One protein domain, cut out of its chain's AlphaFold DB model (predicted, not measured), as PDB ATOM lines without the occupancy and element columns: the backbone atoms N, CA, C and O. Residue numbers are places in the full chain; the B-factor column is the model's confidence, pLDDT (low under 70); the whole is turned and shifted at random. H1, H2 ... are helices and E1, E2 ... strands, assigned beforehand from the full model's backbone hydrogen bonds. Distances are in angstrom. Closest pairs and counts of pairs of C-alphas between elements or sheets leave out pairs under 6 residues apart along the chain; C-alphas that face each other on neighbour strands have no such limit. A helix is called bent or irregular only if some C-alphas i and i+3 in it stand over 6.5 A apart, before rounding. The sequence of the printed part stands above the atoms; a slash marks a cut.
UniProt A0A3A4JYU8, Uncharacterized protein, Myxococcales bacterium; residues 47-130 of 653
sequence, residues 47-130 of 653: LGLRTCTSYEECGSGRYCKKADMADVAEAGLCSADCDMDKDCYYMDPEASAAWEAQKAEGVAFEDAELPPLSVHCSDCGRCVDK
ATOM      1  N   LEU A  47      41.420  27.166  -5.585       39.47
ATOM      2  CA  LEU A  47      41.326  28.581  -5.966       39.47
ATOM      3  C   LEU A  47      41.043  28.768  -7.470       39.47
ATOM      4  O   LEU A  47      41.000  29.895  -7.953       39.47
ATOM      5  N   GLY A  48      40.868  27.677  -8.229       42.62
ATOM      6  CA  GLY A  48      40.684  27.725  -9.684       42.62
ATOM      7  C   GLY A  48      41.970  27.999 -10.479       42.62
ATOM      8  O   GLY A  48      41.896  28.268 -11.682       42.62
ATOM      9  N   LEU A  49      43.137  27.919  -9.827       50.00
ATOM     10  CA  LEU A  49      44.460  28.091 -10.428       50.00
ATOM     11  C   LEU A  49      45.031  26.718 -10.796       50.00
ATOM     12  O   LEU A  49      45.405  25.940  -9.924       50.00
ATOM     13  N   ARG A  50      45.076  26.419 -12.098       59.50
ATOM     14  CA  ARG A  50      45.590  25.151 -12.634       59.50
ATOM     15  C   ARG A  50      47.106  25.248 -12.802       59.50
ATOM     16  O   ARG A  50      47.576  26.189 -13.437       59.50
ATOM     17  N   THR A  51      47.863  24.303 -12.253       66.06
ATOM     18  CA  THR A  51      49.307  24.196 -12.515       66.06
ATOM     19  C   THR A  51      49.562  23.591 -13.894       66.06
ATOM     20  O   THR A  51      48.726  22.856 -14.425       66.06
ATOM     21  N   CYS A  52      50.702  23.918 -14.497       66.00
ATOM     22  CA  CYS A  52      51.063  23.477 -15.836       66.00
ATOM     23  C   CYS A  52      52.562  23.226 -15.970       66.00
ATOM     24  O   CYS A  52      53.397  23.964 -15.460       66.00
ATOM     25  N   THR A  53      52.933  22.191 -16.705       68.50
ATOM     26  CA  THR A  53      54.320  21.953 -17.122       68.50
ATOM     27  C   THR A  53      54.558  22.363 -18.576       68.50
ATOM     28  O   THR A  53      55.705  22.601 -18.971       68.50
ATOM     29  N   SER A  54      53.477  22.540 -19.342       64.69
ATOM     30  CA  SER A  54      53.452  22.996 -20.734       64.69
ATOM     31  C   SER A  54      52.180  23.805 -21.039       64.69
ATOM     32  O   SER A  54      51.189  23.719 -20.312       64.69
ATOM     33  N   TYR A  55      52.195  24.586 -22.122       59.84
ATOM     34  CA  TYR A  55      51.061  25.416 -22.556       59.84
ATOM     35  C   TYR A  55      49.789  24.614 -22.872       59.84
ATOM     36  O   TYR A  55      48.677  25.093 -22.651       59.84
ATOM     37  N   GLU A  56      49.934  23.371 -23.334       63.59
ATOM     38  CA  GLU A  56      48.819  22.501 -23.726       63.59
ATOM     39  C   GLU A  56      47.900  22.135 -22.549       63.59
ATOM     40  O   GLU A  56      46.705  21.881 -22.732       63.59
ATOM     41  N   GLU A  57      48.432  22.151 -21.324       68.38
ATOM     42  CA  GLU A  57      47.710  21.763 -20.111       68.38
ATOM     43  C   GLU A  57      46.703  22.826 -19.648       68.38
ATOM     44  O   GLU A  57      45.766  22.505 -18.912       68.38
ATOM     45  N   CYS A  58      46.837  24.075 -20.104       63.56
ATOM     46  CA  CYS A  58      46.041  25.199 -19.614       63.56
ATOM     47  C   CYS A  58      44.658  25.348 -20.257       63.56
ATOM     48  O   CYS A  58      43.779  25.985 -19.669       63.56
ATOM     49  N   GLY A  59      44.420  24.682 -21.390       56.59
ATOM     50  CA  GLY A  59      43.184  24.817 -22.163       56.59
ATOM     51  C   GLY A  59      43.119  26.124 -22.964       56.59
ATOM     52  O   GLY A  59      43.950  27.014 -22.807       56.59
ATOM     53  N   SER A  60      42.139  26.231 -23.865       52.09
ATOM     54  CA  SER A  60      42.008  27.382 -24.769       52.09
ATOM     55  C   SER A  60      41.847  28.700 -24.001       52.09
ATOM     56  O   SER A  60      41.023  28.796 -23.090       52.09
ATOM     57  N   GLY A  61      42.617  29.716 -24.399       52.41
ATOM     58  CA  GLY A  61      42.590  31.054 -23.799       52.41
ATOM     59  C   GLY A  61      43.400  31.214 -22.509       52.41
ATOM     60  O   GLY A  61      43.203  32.195 -21.797       52.41
ATOM     61  N   ARG A  62      44.277  30.258 -22.171       59.84
ATOM     62  CA  ARG A  62      45.199  30.343 -21.028       59.84
ATOM     63  C   ARG A  62      46.582  29.825 -21.419       59.84
ATOM     64  O   ARG A  62      46.676  28.906 -22.229       59.84
ATOM     65  N   TYR A  63      47.638  30.372 -20.826       63.94
ATOM     66  CA  TYR A  63      49.031  30.000 -21.104       63.94
ATOM     67  C   TYR A  63      49.780  29.683 -19.802       63.94
ATOM     68  O   TYR A  63      49.329  30.035 -18.710       63.94
ATOM     69  N   CYS A  64      50.902  28.970 -19.907       66.00
ATOM     70  CA  CYS A  64      51.642  28.490 -18.748       66.00
ATOM     71  C   CYS A  64      52.730  29.481 -18.319       66.00
ATOM     72  O   CYS A  64      53.828  29.474 -18.878       66.00
ATOM     73  N   LYS A  65      52.454  30.306 -17.303       68.44
ATOM     74  CA  LYS A  65      53.413  31.284 -16.777       68.44
ATOM     75  C   LYS A  65      54.402  30.602 -15.829       68.44
ATOM     76  O   LYS A  65      54.020  30.128 -14.758       68.44
ATOM     77  N   LYS A  66      55.680  30.541 -16.227       64.81
ATOM     78  CA  LYS A  66      56.776  29.916 -15.451       64.81
ATOM     79  C   LYS A  66      57.700  30.912 -14.737       64.81
ATOM     80  O   LYS A  66      58.515  30.493 -13.925       64.81
ATOM     81  N   ALA A  67      57.602  32.206 -15.048       53.50
ATOM     82  CA  ALA A  67      58.631  33.197 -14.717       53.50
ATOM     83  C   ALA A  67      58.742  33.574 -13.224       53.50
ATOM     84  O   ALA A  67      59.789  34.060 -12.807       53.50
ATOM     85  N   ASP A  68      57.715  33.314 -12.411       49.22
ATOM     86  CA  ASP A  68      57.644  33.815 -11.029       49.22
ATOM     87  C   ASP A  68      58.145  32.818  -9.959       49.22
ATOM     88  O   ASP A  68      57.938  33.039  -8.765       49.22
ATOM     89  N   MET A  69      58.812  31.716 -10.342       49.19
ATOM     90  CA  MET A  69      59.338  30.723  -9.389       49.19
ATOM     91  C   MET A  69      60.827  30.431  -9.595       49.19
ATOM     92  O   MET A  69      61.321  30.327 -10.713       49.19
ATOM     93  N   ALA A  70      61.558  30.339  -8.480       44.44
ATOM     94  CA  ALA A  70      63.022  30.359  -8.422       44.44
ATOM     95  C   ALA A  70      63.725  29.135  -9.050       44.44
ATOM     96  O   ALA A  70      64.956  29.121  -9.116       44.44
ATOM     97  N   ASP A  71      62.979  28.126  -9.512       48.78
ATOM     98  CA  ASP A  71      63.513  26.913 -10.127       48.78
ATOM     99  C   ASP A  71      62.759  26.567 -11.426       48.78
ATOM    100  O   ASP A  71      61.547  26.362 -11.441       48.78
ATOM    101  N   VAL A  72      63.492  26.476 -12.540       46.66
ATOM    102  CA  VAL A  72      62.957  26.268 -13.905       46.66
ATOM    103  C   VAL A  72      62.376  24.851 -14.089       46.66
ATOM    104  O   VAL A  72      61.752  24.549 -15.110       46.66
ATOM    105  N   ALA A  73      62.583  23.966 -13.107       51.94
ATOM    106  CA  ALA A  73      62.067  22.600 -13.088       51.94
ATOM    107  C   ALA A  73      60.679  22.449 -12.423       51.94
ATOM    108  O   ALA A  73      60.112  21.356 -12.479       51.94
ATOM    109  N   GLU A  74      60.122  23.500 -11.808       57.78
ATOM    110  CA  GLU A  74      58.802  23.453 -11.162       57.78
ATOM    111  C   GLU A  74      57.643  23.752 -12.139       57.78
ATOM    112  O   GLU A  74      57.805  24.398 -13.177       57.78
ATOM    113  N   ALA A  75      56.451  23.218 -11.838       59.41
ATOM    114  CA  ALA A  75      55.237  23.454 -12.620       59.41
ATOM    115  C   ALA A  75      54.804  24.933 -12.512       59.41
ATOM    116  O   ALA A  75      54.677  25.454 -11.408       59.41
ATOM    117  N   GLY A  76      54.558  25.593 -13.648       65.88
ATOM    118  CA  GLY A  76      54.019  26.953 -13.736       65.88
ATOM    119  C   GLY A  76      52.518  27.025 -13.441       65.88
ATOM    120  O   GLY A  76      51.887  26.024 -13.095       65.88
ATOM    121  N   LEU A  77      51.928  28.212 -13.591       69.19
ATOM    122  CA  LEU A  77      50.492  28.442 -13.397       69.19
ATOM    123  C   LEU A  77      49.821  28.873 -14.702       69.19
ATOM    124  O   LEU A  77      50.342  29.704 -15.442       69.19
ATOM    125  N   CYS A  78      48.638  28.325 -14.967       62.38
ATOM    126  CA  CYS A  78      47.819  28.718 -16.103       62.38
ATOM    127  C   CYS A  78      47.209  30.101 -15.873       62.38
ATOM    128  O   CYS A  78      46.239  30.221 -15.116       62.38
ATOM    129  N   SER A  79      47.744  31.118 -16.546       65.12
ATOM    130  CA  SER A  79      47.234  32.491 -16.511       65.12
ATOM    131  C   SER A  79      46.424  32.829 -17.767       65.12
ATOM    132  O   SER A  79      46.581  32.198 -18.814       65.12
ATOM    133  N   ALA A  80      45.526  33.805 -17.642       59.72
ATOM    134  CA  ALA A  80      44.822  34.434 -18.763       59.72
ATOM    135  C   ALA A  80      45.555  35.687 -19.294       59.72
ATOM    136  O   ALA A  80      45.121  36.261 -20.291       59.72
ATOM    137  N   ASP A  81      46.645  36.098 -18.636       68.50
ATOM    138  CA  ASP A  81      47.336  37.369 -18.878       68.50
ATOM    139  C   ASP A  81      48.489  37.252 -19.894       68.50
ATOM    140  O   ASP A  81      49.546  36.825 -19.494       68.50
ATOM    141  N   CYS A  82      48.374  37.595 -21.173       72.00
ATOM    142  CA  CYS A  82      49.457  37.376 -22.161       72.00
ATOM    143  C   CYS A  82      50.861  37.909 -21.759       72.00
ATOM    144  O   CYS A  82      50.966  38.887 -21.028       72.00
ATOM    145  N   ASP A  83      51.936  37.313 -22.293       69.12
ATOM    146  CA  ASP A  83      53.311  37.847 -22.194       69.12
ATOM    147  C   ASP A  83      53.804  38.400 -23.549       69.12
ATOM    148  O   ASP A  83      54.685  39.258 -23.618       69.12
ATOM    149  N   MET A  84      53.242  37.915 -24.658       78.31
ATOM    150  CA  MET A  84      53.530  38.384 -26.012       78.31
ATOM    151  C   MET A  84      52.289  38.347 -26.898       78.31
ATOM    152  O   MET A  84      51.341  37.609 -26.638       78.31
ATOM    153  N   ASP A  85      52.306  39.099 -28.004       83.94
ATOM    154  CA  ASP A  85      51.188  39.162 -28.957       83.94
ATOM    155  C   ASP A  85      50.670  37.779 -29.350       83.94
ATOM    156  O   ASP A  85      49.463  37.571 -29.420       83.94
ATOM    157  N   LYS A  86      51.577  36.816 -29.564       82.75
ATOM    158  CA  LYS A  86      51.233  35.451 -29.979       82.75
ATOM    159  C   LYS A  86      50.287  34.753 -28.993       82.75
ATOM    160  O   LYS A  86      49.454  33.956 -29.423       82.75
ATOM    161  N   ASP A  87      50.343  35.092 -27.708       78.12
ATOM    162  CA  ASP A  87      49.484  34.511 -26.669       78.12
ATOM    163  C   ASP A  87      48.019  34.940 -26.823       78.12
ATOM    164  O   ASP A  87      47.110  34.270 -26.334       78.12
ATOM    165  N   CYS A  88      47.768  36.017 -27.569       83.62
ATOM    166  CA  CYS A  88      46.443  36.569 -27.819       83.62
ATOM    167  C   CYS A  88      45.706  35.941 -29.003       83.62
ATOM    168  O   CYS A  88      44.613  36.386 -29.354       83.62
ATOM    169  N   TYR A  89      46.258  34.882 -29.600       84.50
ATOM    170  CA  TYR A  89      45.681  34.217 -30.768       84.50
ATOM    171  C   TYR A  89      44.227  33.758 -30.580       84.50
ATOM    172  O   TYR A  89      43.478  33.679 -31.545       84.50
ATOM    173  N   TYR A  90      43.810  33.449 -29.348       80.56
ATOM    174  CA  TYR A  90      42.462  32.956 -29.055       80.56
ATOM    175  C   TYR A  90      41.374  34.028 -29.228       80.56
ATOM    176  O   TYR A  90      40.199  33.685 -29.353       80.56
ATOM    177  N   MET A  91      41.754  35.308 -29.231       79.81
ATOM    178  CA  MET A  91      40.851  36.429 -29.508       79.81
ATOM    179  C   MET A  91      40.646  36.640 -31.015       79.81
ATOM    180  O   MET A  91      39.716  37.341 -31.406       79.81
ATOM    181  N   ASP A  92      41.490  36.029 -31.852       84.88
ATOM    182  CA  ASP A  92      41.423  36.110 -33.307       84.88
ATOM    183  C   ASP A  92      40.934  34.764 -33.884       84.88
ATOM    184  O   ASP A  92      41.639  33.750 -33.807       84.88
ATOM    185  N   PRO A  93      39.717  34.701 -34.456       86.44
ATOM    186  CA  PRO A  93      39.149  33.448 -34.950       86.44
ATOM    187  C   PRO A  93      40.002  32.743 -36.012       86.44
ATOM    188  O   PRO A  93      40.011  31.511 -36.060       86.44
ATOM    189  N   GLU A  94      40.720  33.491 -36.859       88.94
ATOM    190  CA  GLU A  94      41.559  32.911 -37.912       88.94
ATOM    191  C   GLU A  94      42.840  32.317 -37.324       88.94
ATOM    192  O   GLU A  94      43.228  31.201 -37.682       88.94
ATOM    193  N   ALA A  95      43.456  33.009 -36.362       88.69
ATOM    194  CA  ALA A  95      44.630  32.494 -35.667       88.69
ATOM    195  C   ALA A  95      44.302  31.299 -34.765       88.69
ATOM    196  O   ALA A  95      45.056  30.326 -34.729       88.69
ATOM    197  N   SER A  96      43.149  31.317 -34.093       86.06
ATOM    198  CA  SER A  96      42.650  30.184 -33.311       86.06
ATOM    199  C   SER A  96      42.420  28.937 -34.172       86.06
ATOM    200  O   SER A  96      42.867  27.847 -33.808       86.06
ATOM    201  N   ALA A  97      41.806  29.088 -35.349       87.69
ATOM    202  CA  ALA A  97      41.613  27.977 -36.278       87.69
ATOM    203  C   ALA A  97      42.943  27.444 -36.844       87.69
ATOM    204  O   ALA A  97      43.114  26.228 -36.959       87.69
ATOM    205  N   ALA A  98      43.890  28.335 -37.166       89.81
ATOM    206  CA  ALA A  98      45.222  27.958 -37.637       89.81
ATOM    207  C   ALA A  98      46.011  27.174 -36.576       89.81
ATOM    208  O   ALA A  98      46.698  26.207 -36.916       89.81
ATOM    209  N   TRP A  99      45.879  27.554 -35.302       89.19
ATOM    210  CA  TRP A  99      46.483  26.828 -34.190       89.19
ATOM    211  C   TRP A  99      45.892  25.426 -34.024       89.19
ATOM    212  O   TRP A  99      46.639  24.453 -34.005       89.19
ATOM    213  N   GLU A 100      44.565  25.285 -33.946       85.75
ATOM    214  CA  GLU A 100      43.946  23.971 -33.708       85.75
ATOM    215  C   GLU A 100      44.227  22.969 -34.846       85.75
ATOM    216  O   GLU A 100      44.358  21.770 -34.592       85.75
ATOM    217  N   ALA A 101      44.396  23.444 -36.087       89.62
ATOM    218  CA  ALA A 101      44.827  22.606 -37.205       89.62
ATOM    219  C   ALA A 101      46.267  22.085 -37.025       89.62
ATOM    220  O   ALA A 101      46.504  20.885 -37.140       89.62
ATOM    221  N   GLN A 102      47.213  22.964 -36.682       90.12
ATOM    222  CA  GLN A 102      48.625  22.605 -36.476       90.12
ATOM    223  C   GLN A 102      48.833  21.741 -35.225       90.12
ATOM    224  O   GLN A 102      49.611  20.787 -35.232       90.12
ATOM    225  N   LYS A 103      48.062  22.001 -34.170       83.81
ATOM    226  CA  LYS A 103      48.026  21.179 -32.959       83.81
ATOM    227  C   LYS A 103      47.594  19.741 -33.251       83.81
ATOM    228  O   LYS A 103      48.173  18.805 -32.707       83.81
ATOM    229  N   ALA A 104      46.611  19.537 -34.135       83.56
ATOM    230  CA  ALA A 104      46.190  18.196 -34.552       83.56
ATOM    231  C   ALA A 104      47.292  17.425 -35.311       83.56
ATOM    232  O   ALA A 104      47.266  16.193 -35.351       83.56
ATOM    233  N   GLU A 105      48.271  18.137 -35.871       91.00
ATOM    234  CA  GLU A 105      49.452  17.585 -36.543       91.00
ATOM    235  C   GLU A 105      50.654  17.404 -35.594       91.00
ATOM    236  O   GLU A 105      51.697  16.897 -36.008       91.00
ATOM    237  N   GLY A 106      50.500  17.752 -34.310       87.06
ATOM    238  CA  GLY A 106      51.536  17.617 -33.281       87.06
ATOM    239  C   GLY A 106      52.589  18.728 -33.293       87.06
ATOM    240  O   GLY A 106      53.690  18.517 -32.788       87.06
ATOM    241  N   VAL A 107      52.281  19.885 -33.886       85.19
ATOM    242  CA  VAL A 107      53.153  21.069 -33.868       85.19
ATOM    243  C   VAL A 107      53.058  21.757 -32.504       85.19
ATOM    244  O   VAL A 107      51.958  22.009 -32.014       85.19
ATOM    245  N   ALA A 108      54.207  22.076 -31.900       79.00
ATOM    246  CA  ALA A 108      54.274  22.828 -30.648       79.00
ATOM    247  C   ALA A 108      53.823  24.287 -30.851       79.00
ATOM    248  O   ALA A 108      54.013  24.864 -31.922       79.00
ATOM    249  N   PHE A 109      53.227  24.906 -29.827       78.12
ATOM    250  CA  PHE A 109      52.645  26.251 -29.947       78.12
ATOM    251  C   PHE A 109      53.684  27.319 -30.308       78.12
ATOM    252  O   PHE A 109      53.410  28.235 -31.086       78.12
ATOM    253  N   GLU A 110      54.904  27.184 -29.797       79.38
ATOM    254  CA  GLU A 110      56.023  28.086 -30.055       79.38
ATOM    255  C   GLU A 110      56.418  28.084 -31.538       79.38
ATOM    256  O   GLU A 110      56.697  29.147 -32.098       79.38
ATOM    257  N   ASP A 111      56.316  26.922 -32.187       84.56
ATOM    258  CA  ASP A 111      56.670  26.696 -33.591       84.56
ATOM    259  C   ASP A 111      55.499  26.930 -34.561       84.56
ATOM    260  O   ASP A 111      55.698  26.961 -35.774       84.56
ATOM    261  N   ALA A 112      54.276  27.111 -34.049       85.44
ATOM    262  CA  ALA A 112      53.094  27.306 -34.881       85.44
ATOM    263  C   ALA A 112      53.154  28.627 -35.667       85.44
ATOM    264  O   ALA A 112      53.385  29.698 -35.091       85.44
ATOM    265  N   GLU A 113      52.884  28.569 -36.971       91.25
ATOM    266  CA  GLU A 113      52.768  29.754 -37.823       91.25
ATOM    267  C   GLU A 113      51.332  30.287 -37.757       91.25
ATOM    268  O   GLU A 113      50.395  29.651 -38.246       91.25
ATOM    269  N   LEU A 114      51.144  31.449 -37.123       89.44
ATOM    270  CA  LEU A 114      49.837  32.093 -36.974       89.44
ATOM    271  C   LEU A 114      49.706  33.286 -37.937       89.44
ATOM    272  O   LEU A 114      50.693  33.990 -38.172       89.44
ATOM    273  N   PRO A 115      48.506  33.547 -38.488       90.19
ATOM    274  CA  PRO A 115      48.248  34.772 -39.235       90.19
ATOM    275  C   PRO A 115      48.435  36.020 -38.344       90.19
ATOM    276  O   PRO A 115      48.394  35.915 -37.114       90.19
ATOM    277  N   PRO A 116      48.651  37.213 -38.935       90.94
ATOM    278  CA  PRO A 116      48.805  38.448 -38.172       90.94
ATOM    279  C   PRO A 116      47.584  38.725 -37.292       90.94
ATOM    280  O   PRO A 116      46.473  38.834 -37.796       90.94
ATOM    281  N   LEU A 117      47.812  38.892 -35.992       89.00
ATOM    282  CA  LEU A 117      46.743  39.101 -35.017       89.00
ATOM    283  C   LEU A 117      46.183  40.525 -35.086       89.00
ATOM    284  O   LEU A 117      46.963  41.485 -35.156       89.00
ATOM    285  N   SER A 118      44.857  40.667 -34.993       86.31
ATOM    286  CA  SER A 118      44.187  41.969 -34.823       86.31
ATOM    287  C   SER A 118      44.333  42.555 -33.411       86.31
ATOM    288  O   SER A 118      44.050  43.730 -33.184       86.31
ATOM    289  N   VAL A 119      44.805  41.745 -32.467       83.50
ATOM    290  CA  VAL A 119      45.056  42.093 -31.064       83.50
ATOM    291  C   VAL A 119      46.553  42.027 -30.751       83.50
ATOM    292  O   VAL A 119      47.315  41.377 -31.471       83.50
ATOM    293  N   HIS A 120      46.978  42.716 -29.700       86.31
ATOM    294  CA  HIS A 120      48.334  42.668 -29.157       86.31
ATOM    295  C   HIS A 120      48.284  42.447 -27.648       86.31
ATOM    296  O   HIS A 120      47.233  42.640 -27.027       86.31
ATOM    297  N   CYS A 121      49.407  42.028 -27.076       81.38
ATOM    298  CA  CYS A 121      49.535  41.963 -25.634       81.38
ATOM    299  C   CYS A 121      49.915  43.337 -25.083       81.38
ATOM    300  O   CYS A 121      50.941  43.891 -25.472       81.38
ATOM    301  N   SER A 122      49.080  43.901 -24.213       77.19
ATOM    302  CA  SER A 122      49.378  45.156 -23.530       77.19
ATOM    303  C   SER A 122      50.503  44.974 -22.510       77.19
ATOM    304  O   SER A 122      50.739  43.869 -22.019       77.19
ATOM    305  N   ASP A 123      51.148  46.076 -22.121       64.81
ATOM    306  CA  ASP A 123      52.224  46.083 -21.116       64.81
ATOM    307  C   ASP A 123      51.790  45.539 -19.737       64.81
ATOM    308  O   ASP A 123      52.631  45.205 -18.905       64.81
ATOM    309  N   CYS A 124      50.481  45.416 -19.488       62.50
ATOM    310  CA  CYS A 124      49.912  44.862 -18.253       62.50
ATOM    311  C   CYS A 124      49.391  43.430 -18.425       62.50
ATOM    312  O   CYS A 124      48.619  42.945 -17.597       62.50
ATOM    313  N   GLY A 125      49.792  42.767 -19.510       65.88
ATOM    314  CA  GLY A 125      49.507  41.368 -19.780       65.88
ATOM    315  C   GLY A 125      48.074  41.102 -20.223       65.88
ATOM    316  O   GLY A 125      47.491  40.094 -19.845       65.88
ATOM    317  N   ARG A 126      47.441  41.986 -21.004       73.19
ATOM    318  CA  ARG A 126      46.089  41.737 -21.540       73.19
ATOM    319  C   ARG A 126      46.027  41.828 -23.050       73.19
ATOM    320  O   ARG A 126      46.609  42.703 -23.674       73.19
ATOM    321  N   CYS A 127      45.232  40.945 -23.637       76.75
ATOM    322  CA  CYS A 127      44.986  40.945 -25.069       76.75
ATOM    323  C   CYS A 127      43.986  42.036 -25.444       76.75
ATOM    324  O   CYS A 127      42.789  41.901 -25.178       76.75
ATOM    325  N   VAL A 128      44.470  43.101 -26.078       77.88
ATOM    326  CA  VAL A 128      43.660  44.250 -26.501       77.88
ATOM    327  C   VAL A 128      43.771  44.479 -28.003       77.88
ATOM    328  O   VAL A 128      44.753  44.110 -28.646       77.88
ATOM    329  N   ASP A 129      42.739  45.078 -28.592       82.94
ATOM    330  CA  ASP A 129      42.718  45.389 -30.022       82.94
ATOM    331  C   ASP A 129      43.865  46.350 -30.384       82.94
ATOM    332  O   ASP A 129      44.124  47.317 -29.670       82.94
ATOM    333  N   LYS A 130      44.568  46.101 -31.495       80.81
ATOM    334  CA  LYS A 130      45.684  46.953 -31.958       80.81
ATOM    335  C   LYS A 130      45.270  48.385 -32.293       80.81
ATOM    336  O   LYS A 130      46.129  49.255 -32.396       80.81
TER     337      LYS A 130
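AT A GLANCE: This is residues 47 to 130 of the 653 residues of an uncharacterized protein of Myxococcales bacterium (UniProt A0A3A4JYU8). Two small strand hairpins sit in two parts of the model, each with a short helix beside it: H1 packs on the hairpin E1 and E2, and H2 packs on the hairpin E3 and E4. H3, the longest helix, turns off from H2 at a corner, and the unnamed residues 105 to 118 fold back from its far end to E3. The printed part has 84 residues, with three named helices and four named strands in the order H1, E1, E2, H2, H3, E3, E4. Both two-stranded sheets are antiparallel; the class is mixed, helices and strands, with under half of the residues in named elements. The whole is compact, with a radius of gyration of the C-alphas of 12.9 A and spans of 35 by 31 by 22 A.

HOW THE PARTS SIT: Start at Leu 47 and go to residues 51 to 52, which pair antiparallel with residues 76 to 77 of E2, residues 76 to 79. Next comes H1, residues 55 to 58; its closest C-alphas to E1, residues 63 to 65, are those of Tyr 55 and Cys 64, 4.9 A apart. E1 and E2 form an antiparallel hairpin at 132 degrees, with N 63 and O 79 at 2.9 A, within hydrogen-bond range. Go on to H2, residues 85 to 91, which is apart from H1. H2 and H3, residues 93 to 104, touch only at the corner, and only just, with 3 pairs of C-alphas within 8 A; the closest are those of Tyr 90 and Ser 96, 5.1 A. H3 touches H2 with residues 95 to 96 alone, and their lines are about perpendicular at 78 degrees. Look then at E3, residues 119 to 121: the closest C-alphas of H2 and E3 are those of Asp 85 and His 120, 4.5 A apart. E3 and E4, residues 127 to 129, form an antiparallel hairpin at 139 degrees, with N 120 and O 128 at 2.8 A. In H3 every O i to N i+4 pair is within hydrogen-bond range; in H2 it is 0 of 3, beside 3 of 4 O i to N i+3 pairs, and H1 is too short for an O i to N i+4 pair.

IN THESE COORDINATES: Find C-alpha 55 at (51.061, 25.416, -22.556), where H1 begins. E2 measures 9.2 A from first to last C-alpha. H2, 10.7 A long, is irregular: C-alphas 87 and 90 are 7.6 A apart. Find C-alpha 93 at (39.149, 33.448, -34.950); from there H3 runs 16.8 A to C-alpha 104. E4 ends at C-alpha 129, (42.718, 45.389, -30.022).

THE WHOLE: The two C-alphas farthest apart, those of Ala 70 and Glu 94, are 36.6 A from each other. The printed part has no cut, and the link from H3 to E3 is long. The mean pLDDT of the printed part is 72.6; residues 47 to 81, 83 and 123 to 125 are under 70.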